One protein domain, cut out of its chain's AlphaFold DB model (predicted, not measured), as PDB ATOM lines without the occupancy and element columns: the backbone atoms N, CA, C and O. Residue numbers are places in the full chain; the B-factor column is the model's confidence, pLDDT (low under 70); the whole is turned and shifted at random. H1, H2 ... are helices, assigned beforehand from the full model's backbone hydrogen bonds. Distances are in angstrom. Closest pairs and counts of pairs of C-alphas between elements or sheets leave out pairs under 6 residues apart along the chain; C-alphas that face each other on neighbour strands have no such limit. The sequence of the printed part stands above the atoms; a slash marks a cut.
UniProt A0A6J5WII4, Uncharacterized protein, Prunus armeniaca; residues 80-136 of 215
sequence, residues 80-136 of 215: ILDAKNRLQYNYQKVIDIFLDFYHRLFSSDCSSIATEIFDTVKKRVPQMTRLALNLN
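AT A GLANCE: This is residues 80 to 136 of the 215 residues of an uncharacterized protein of Prunus armeniaca (UniProt A0A6J5WII4). A strung-out chain with no core: a small loop, residues 80 to 88, folds back on itself before one long helix, H1, and a thin arm beyond it bears two short helices, H2 and H3, that touch no helix. Residues 102 to 136 stand free, of which 102 to 107 belong to H1. The printed part has 57 residues with three named helices and no named strand, all helix by class. It is extended, with a radius of gyration of the C-alphas of 20.4 A, and flat, spanning 54 by 30 by 15 A.

IN THESE COORDINATES: Find C-alpha 91 at (-47.362, 51.551, -60.414); from there H1 runs 23.7 A to residue 107. H2 is residues 115 to 120, 9.0 A. H3, residues 127 to 133, 9.9 A, ends at (-43.912, 32.006, -22.666).

HOW THE PARTS SIT: Look first at residues 80 to 81, paired antiparallel with 87 to 88. H1, H2 and H3 are apart from one another. In each, every O i to N i+4 pair is within hydrogen-bond range.

THE WHOLE: The C-alphas of Arg 86 and Met 128, the two farthest apart, are 54.2 A apart. The printed part has no cut, and both links are short. Residues 108 to 120 and 123 have pLDDT under 70.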
ATOM      1  N   ILE A  80     -38.433  50.049 -60.565       76.50
ATOM      2  CA  ILE A  80     -37.990  48.719 -60.103       76.50
ATOM      3  C   ILE A  80     -37.536  47.876 -61.282       76.50
ATOM      4  O   ILE A  80     -38.115  47.949 -62.364       76.50
ATOM      5  N   LEU A  81     -36.502  47.063 -61.070       77.25
ATOM      6  CA  LEU A  81     -36.063  46.079 -62.049       77.25
ATOM      7  C   LEU A  81     -36.913  44.806 -61.951       77.25
ATOM      8  O   LEU A  81     -36.952  44.149 -60.915       77.25
ATOM      9  N   ASP A  82     -37.560  44.460 -63.059       74.06
ATOM     10  CA  ASP A  82     -38.214  43.166 -63.276       74.06
ATOM     11  C   ASP A  82     -37.164  42.029 -63.326       74.06
ATOM     12  O   ASP A  82     -35.980  42.275 -63.568       74.06
ATOM     13  N   ALA A  83     -37.585  40.770 -63.189       75.12
ATOM     14  CA  ALA A  83     -36.738  39.577 -63.306       75.12
ATOM     15  C   ALA A  83     -35.970  39.506 -64.643       75.12
ATOM     16  O   ALA A  83     -34.907  38.900 -64.733       75.12
ATOM     17  N   LYS A  84     -36.489  40.176 -65.680       78.94
ATOM     18  CA  LYS A  84     -35.845  40.344 -66.997       78.94
ATOM     19  C   LYS A  84     -34.906  41.559 -67.072       78.94
ATOM     20  O   LYS A  84     -34.561  41.994 -68.166       78.94
ATOM     21  N   ASN A  85     -34.537  42.133 -65.928       76.38
ATOM     22  CA  ASN A  85     -33.661  43.297 -65.787       76.38
ATOM     23  C   ASN A  85     -34.168  44.562 -66.512       76.38
ATOM     24  O   ASN A  85     -33.386  45.398 -66.962       76.38
ATOM     25  N   ARG A  86     -35.494  44.705 -66.645       79.81
ATOM     26  CA  ARG A  86     -36.144  45.864 -67.281       79.81
ATOM     27  C   ARG A  86     -36.697  46.796 -66.219       79.81
ATOM     28  O   ARG A  86     -37.361  46.332 -65.295       79.81
ATOM     29  N   LEU A  87     -36.469  48.096 -66.383       79.38
ATOM     30  CA  LEU A  87     -36.951  49.093 -65.437       79.38
ATOM     31  C   LEU A  87     -38.443  49.366 -65.661       79.38
ATOM     32  O   LEU A  87     -38.866  49.717 -66.763       79.38
ATOM     33  N   GLN A  88     -39.240  49.171 -64.615       78.56
ATOM     34  CA  GLN A  88     -40.674  49.422 -64.604       78.56
ATOM     35  C   GLN A  88     -40.973  50.682 -63.794       78.56
ATOM     36  O   GLN A  88     -40.582  50.804 -62.633       78.56
ATOM     37  N   TYR A  89     -41.710  51.591 -64.429       79.50
ATOM     38  CA  TYR A  89     -42.196  52.844 -63.843       79.50
ATOM     39  C   TYR A  89     -43.701  52.803 -63.548       79.50
ATOM     40  O   TYR A  89     -44.238  53.676 -62.876       79.50
ATOM     41  N   ASN A  90     -44.407  51.806 -64.092       82.44
ATOM     42  CA  ASN A  90     -45.847  51.682 -63.926       82.44
ATOM     43  C   ASN A  90     -46.166  51.127 -62.534       82.44
ATOM     44  O   ASN A  90     -45.722  50.035 -62.184       82.44
ATOM     45  N   TYR A  91     -46.968  51.878 -61.782       79.75
ATOM     46  CA  TYR A  91     -47.362  51.551 -60.414       79.75
ATOM     47  C   TYR A  91     -47.996  50.159 -60.281       79.75
ATOM     48  O   TYR A  91     -47.620  49.403 -59.390       79.75
ATOM     49  N   GLN A  92     -48.883  49.780 -61.207       82.06
ATOM     50  CA  GLN A  92     -49.554  48.482 -61.166       82.06
ATOM     51  C   GLN A  92     -48.563  47.332 -61.371       82.06
ATOM     52  O   GLN A  92     -48.528  46.392 -60.589       82.06
ATOM     53  N   LYS A  93     -47.665  47.467 -62.356       81.25
ATOM     54  CA  LYS A  93     -46.618  46.464 -62.614       81.25
ATOM     55  C   LYS A  93     -45.651  46.327 -61.442       81.25
ATOM     56  O   LYS A  93     -45.170  45.235 -61.170       81.25
ATOM     57  N   VAL A  94     -45.342  47.434 -60.768       81.69
ATOM     58  CA  VAL A  94     -44.509  47.436 -59.561       81.69
ATOM     59  C   VAL A  94     -45.185  46.651 -58.437       81.69
ATOM     60  O   VAL A  94     -44.525  45.822 -57.815       81.69
ATOM     61  N   ILE A  95     -46.484  46.871 -58.206       82.50
ATOM     62  CA  ILE A  95     -47.259  46.102 -57.222       82.50
ATOM     63  C   ILE A  95     -47.219  44.614 -57.559       82.50
ATOM     64  O   ILE A  95     -46.879  43.820 -56.687       82.50
ATOM     65  N   ASP A  96     -47.502  44.246 -58.807       84.62
ATOM     66  CA  ASP A  96     -47.534  42.842 -59.226       84.62
ATOM     67  C   ASP A  96     -46.175  42.157 -59.003       84.62
ATOM     68  O   ASP A  96     -46.120  41.046 -58.478       84.62
ATOM     69  N   ILE A  97     -45.067  42.845 -59.316       82.94
ATOM     70  CA  ILE A  97     -43.701  42.352 -59.064       82.94
ATOM     71  C   ILE A  97     -43.453  42.137 -57.566       82.94
ATOM     72  O   ILE A  97     -42.855  41.132 -57.182       82.94
ATOM     73  N   PHE A  98     -43.895  43.060 -56.707       81.31
ATOM     74  CA  PHE A  98     -43.747  42.905 -55.258       81.31
ATOM     75  C   PHE A  98     -44.596  41.774 -54.700       81.31
ATOM     76  O   PHE A  98     -44.103  41.011 -53.869       81.31
ATOM     77  N   LEU A  99     -45.855  41.683 -55.128       84.00
ATOM     78  CA  LEU A  99     -46.762  40.630 -54.696       84.00
ATOM     79  C   LEU A  99     -46.202  39.270 -55.091       84.00
ATOM     80  O   LEU A  99     -46.078  38.413 -54.226       84.00
ATOM     81  N   ASP A 100     -45.777  39.095 -56.341       84.75
ATOM     82  CA  ASP A 100     -45.159  37.851 -56.800       84.75
ATOM     83  C   ASP A 100     -43.856  37.533 -56.047       84.75
ATOM     84  O   ASP A 100     -43.631  36.392 -55.638       84.75
ATOM     85  N   PHE A 101     -43.005  38.537 -55.805       81.62
ATOM     86  CA  PHE A 101     -41.776  38.349 -55.034       81.62
ATOM     87  C   PHE A 101     -42.063  37.868 -53.607       81.62
ATOM     88  O   PHE A 101     -41.527  36.843 -53.186       81.62
ATOM     89  N   TYR A 102     -42.899  38.591 -52.856       80.19
ATOM     90  CA  TYR A 102     -43.182  38.252 -51.461       80.19
ATOM     91  C   TYR A 102     -44.038  36.996 -51.349       80.19
ATOM     92  O   TYR A 102     -43.813  36.203 -50.441       80.19
ATOM     93  N   HIS A 103     -44.953  36.756 -52.290       83.94
ATOM     94  CA  HIS A 103     -45.684  35.500 -52.361       83.94
ATOM     95  C   HIS A 103     -44.708  34.335 -52.502       83.94
ATOM     96  O   HIS A 103     -44.797  33.388 -51.732       83.94
ATOM     97  N   ARG A 104     -43.719  34.412 -53.401       82.12
ATOM     98  CA  ARG A 104     -42.686  33.371 -53.520       82.12
ATOM     99  C   ARG A 104     -41.784  33.273 -52.290       82.12
ATOM    100  O   ARG A 104     -41.466  32.163 -51.887       82.12
ATOM    101  N   LEU A 105     -41.405  34.397 -51.683       81.12
ATOM    102  CA  LEU A 105     -40.567  34.422 -50.478       81.12
ATOM    103  C   LEU A 105     -41.259  33.785 -49.265       81.12
ATOM    104  O   LEU A 105     -40.607  33.120 -48.470       81.12
ATOM    105  N   PHE A 106     -42.566  34.001 -49.108       76.31
ATOM    106  CA  PHE A 106     -43.344  33.447 -47.995       76.31
ATOM    107  C   PHE A 106     -43.990  32.094 -48.316       76.31
ATOM    108  O   PHE A 106     -44.373  31.384 -47.392       76.31
ATOM    109  N   SER A 107     -44.087  31.721 -49.597       75.06
ATOM    110  CA  SER A 107     -44.552  30.396 -50.040       75.06
ATOM    111  C   SER A 107     -43.405  29.432 -50.325       75.06
ATOM    112  O   SER A 107     -43.666  28.292 -50.689       75.06
ATOM    113  N   SER A 108     -42.139  29.860 -50.223       59.88
ATOM    114  CA  SER A 108     -41.005  28.953 -50.372       59.88
ATOM    115  C   SER A 108     -41.088  27.884 -49.293       59.88
ATOM    116  O   SER A 108     -40.892  28.170 -48.108       59.88
ATOM    117  N   ASP A 109     -41.422  26.672 -49.727       55.72
ATOM    118  CA  ASP A 109     -41.661  25.544 -48.851       55.72
ATOM    119  C   ASP A 109     -40.466  25.332 -47.929       55.72
ATOM    120  O   ASP A 109     -39.321  25.159 -48.356       55.72
ATOM    121  N   CYS A 110     -40.762  25.269 -46.638       51.88
ATOM    122  CA  CYS A 110     -39.876  24.737 -45.617       51.88
ATOM    123  C   CYS A 110     -39.754  23.205 -45.781       51.88
ATOM    124  O   CYS A 110     -39.909  22.456 -44.822       51.88
ATOM    125  N   SER A 111     -39.557  22.701 -47.005       54.25
ATOM    126  CA  SER A 111     -39.644  21.268 -47.313       54.25
ATOM    127  C   SER A 111     -38.427  20.463 -46.858       54.25
ATOM    128  O   SER A 111     -38.394  19.253 -47.045       54.25
ATOM    129  N   SER A 112     -37.437  21.089 -46.217       55.97
ATOM    130  CA  SER A 112     -36.318  20.368 -45.612       55.97
ATOM    131  C   SER A 112     -35.564  21.211 -44.580       55.97
ATOM    132  O   SER A 112     -34.344  21.354 -44.648       55.97
ATOM    133  N   ILE A 113     -36.250  21.797 -43.592       57.22
ATOM    134  CA  ILE A 113     -35.542  21.997 -42.318       57.22
ATOM    135  C   ILE A 113     -35.646  20.669 -41.586       57.22
ATOM    136  O   ILE A 113     -36.602  20.415 -40.857       57.22
ATOM    137  N   ALA A 114     -34.687  19.787 -41.881       60.53
ATOM    138  CA  ALA A 114     -34.557  18.499 -41.228       60.53
ATOM    139  C   ALA A 114     -34.617  18.717 -39.714       60.53
ATOM    140  O   ALA A 114     -33.844  19.492 -39.145       60.53
ATOM    141  N   THR A 115     -35.563  18.046 -39.068       59.97
ATOM    142  CA  THR A 115     -35.802  18.100 -37.620       59.97
ATOM    143  C   THR A 115     -34.511  17.811 -36.833       59.97
ATOM    144  O   THR A 115     -34.295  18.380 -35.765       59.97
ATOM    145  N   GLU A 116     -33.588  17.060 -37.445       62.59
ATOM    146  CA  GLU A 116     -32.217  16.789 -36.991       62.59
ATOM    147  C   GLU A 116     -31.390  18.050 -36.662       62.59
ATOM    148  O   GLU A 116     -30.619  18.056 -35.697       62.59
ATOM    149  N   ILE A 117     -31.560  19.154 -37.405       65.25
ATOM    150  CA  ILE A 117     -30.833  20.410 -37.142       65.25
ATOM    151  C   ILE A 117     -31.277  20.999 -35.799       65.25
ATOM    152  O   ILE A 117     -30.445  21.459 -35.018       65.25
ATOM    153  N   PHE A 118     -32.577  20.955 -35.498       64.25
ATOM    154  CA  PHE A 118     -33.108  21.469 -34.236       64.25
ATOM    155  C   PHE A 118     -32.806  20.554 -33.047       64.25
ATOM    156  O   PHE A 118     -32.596  21.069 -31.946       64.25
ATOM    157  N   ASP A 119     -32.706  19.240 -33.259       65.88
ATOM    158  CA  ASP A 119     -32.301  18.291 -32.213       65.88
ATOM    159  C   ASP A 119     -30.835  18.471 -31.793       65.88
ATOM    160  O   ASP A 119     -30.487  18.283 -30.624       65.88
ATOM    161  N   THR A 120     -29.984  18.941 -32.707       68.62
ATOM    162  CA  THR A 120     -28.575  19.260 -32.419       68.62
ATOM    163  C   THR A 120     -28.421  20.576 -31.633       68.62
ATOM    164  O   THR A 120     -27.417  20.804 -30.948       68.62
ATOM    165  N   VAL A 121     -29.421  21.464 -31.677       76.56
ATOM    166  CA  VAL A 121     -29.383  22.746 -30.963       76.56
ATOM    167  C   VAL A 121     -29.715  22.535 -29.487       76.56
ATOM    168  O   VAL A 121     -30.848  22.263 -29.089       76.56
ATOM    169  N   LYS A 122     -28.715  22.754 -28.627       73.81
ATOM    170  CA  LYS A 122     -28.889  22.714 -27.171       73.81
ATOM    171  C   LYS A 122     -30.009  23.668 -26.739       73.81
ATOM    172  O   LYS A 122     -29.894  24.887 -26.881       73.81
ATOM    173  N   LYS A 123     -31.068  23.115 -26.142       69.56
ATOM    174  CA  LYS A 123     -32.187  23.874 -25.564       69.56
ATOM    175  C   LYS A 123     -31.658  24.818 -24.473       69.56
ATOM    176  O   LYS A 123     -31.356  24.381 -23.369       69.56
ATOM    177  N   ARG A 124     -31.530  26.111 -24.791       77.06
ATOM    178  CA  ARG A 124     -31.012  27.143 -23.866       77.06
ATOM    179  C   ARG A 124     -32.069  27.778 -22.968       77.06
ATOM    180  O   ARG A 124     -31.718  28.404 -21.978       77.06
ATOM    181  N   VAL A 125     -33.344  27.622 -23.314       80.00
ATOM    182  CA  VAL A 125     -34.459  28.179 -22.545       80.00
ATOM    183  C   VAL A 125     -34.882  27.165 -21.475       80.00
ATOM    184  O   VAL A 125     -35.270  26.046 -21.844       80.00
ATOM    185  N   PRO A 126     -34.813  27.518 -20.176       85.19
ATOM    186  CA  PRO A 126     -35.293  26.669 -19.091       85.19
ATOM    187  C   PRO A 126     -36.767  26.297 -19.268       85.19
ATOM    188  O   PRO A 126     -37.555  27.063 -19.826       85.19
ATOM    189  N   GLN A 127     -37.165  25.128 -18.763       80.69
ATOM    190  CA  GLN A 127     -38.547  24.649 -18.877       80.69
ATOM    191  C   GLN A 127     -39.556  25.624 -18.257       80.69
ATOM    192  O   GLN A 127     -40.589  25.889 -18.862       80.69
ATOM    193  N   MET A 128     -39.216  26.229 -17.117       81.56
ATOM    194  CA  MET A 128     -40.039  27.258 -16.471       81.56
ATOM    195  C   MET A 128     -40.285  28.465 -17.382       81.56
ATOM    196  O   MET A 128     -41.410  28.941 -17.487       81.56
ATOM    197  N   THR A 129     -39.258  28.925 -18.100       81.12
ATOM    198  CA  THR A 129     -39.381  30.039 -19.048       81.12
ATOM    199  C   THR A 129     -40.234  29.655 -20.254       81.12
ATOM    200  O   THR A 129     -41.024  30.467 -20.710       81.12
ATOM    201  N   ARG A 130     -40.141  28.411 -20.748       79.94
ATOM    202  CA  ARG A 130     -41.041  27.932 -21.814       79.94
ATOM    203  C   ARG A 130     -42.500  27.922 -21.380       79.94
ATOM    204  O   ARG A 130     -43.353  28.349 -22.142       79.94
ATOM    205  N   LEU A 131     -42.774  27.419 -20.178       83.00
ATOM    206  CA  LEU A 131     -44.132  27.394 -19.643       83.00
ATOM    207  C   LEU A 131     -44.673  28.815 -19.478       83.00
ATOM    208  O   LEU A 131     -45.807  29.061 -19.864       83.00
ATOM    209  N   ALA A 132     -43.846  29.747 -18.998       82.31
ATOM    210  CA  ALA A 132     -44.212  31.157 -18.896       82.31
ATOM    211  C   ALA A 132     -44.503  31.800 -20.265       82.31
ATOM    212  O   ALA A 132     -45.475  32.533 -20.384       82.31
ATOM    213  N   LEU A 133     -43.714  31.491 -21.300       80.38
ATOM    214  CA  LEU A 133     -43.912  32.006 -22.666       80.38
ATOM    215  C   LEU A 133     -45.166  31.452 -23.365       80.38
ATOM    216  O   LEU A 133     -45.605  32.033 -24.350       80.38
ATOM    217  N   ASN A 134     -45.719  30.338 -22.880       80.75
ATOM    218  CA  ASN A 134     -46.953  29.737 -23.395       80.75
ATOM    219  C   ASN A 134     -48.208  30.203 -22.638       80.75
ATOM    220  O   ASN A 134     -49.302  29.712 -22.914       80.75
ATOM    221  N   LEU A 135     -48.061  31.081 -21.643       85.75
ATOM    222  CA  LEU A 135     -49.205  31.659 -20.951       85.75
ATOM    223  C   LEU A 135     -49.906  32.676 -21.851       85.75
ATOM    224  O   LEU A 135     -49.294  33.297 -22.715       85.75
ATOM    225  N   ASN A 136     -51.198  32.862 -21.594       86.81
ATOM    226  CA  ASN A 136     -51.973  33.892 -22.266       86.81
ATOM    227  C   ASN A 136     -51.419  35.277 -21.932       86.81
ATOM    228  O   ASN A 136     -51.159  35.578 -20.761       86.81
TER     229      ASN A 136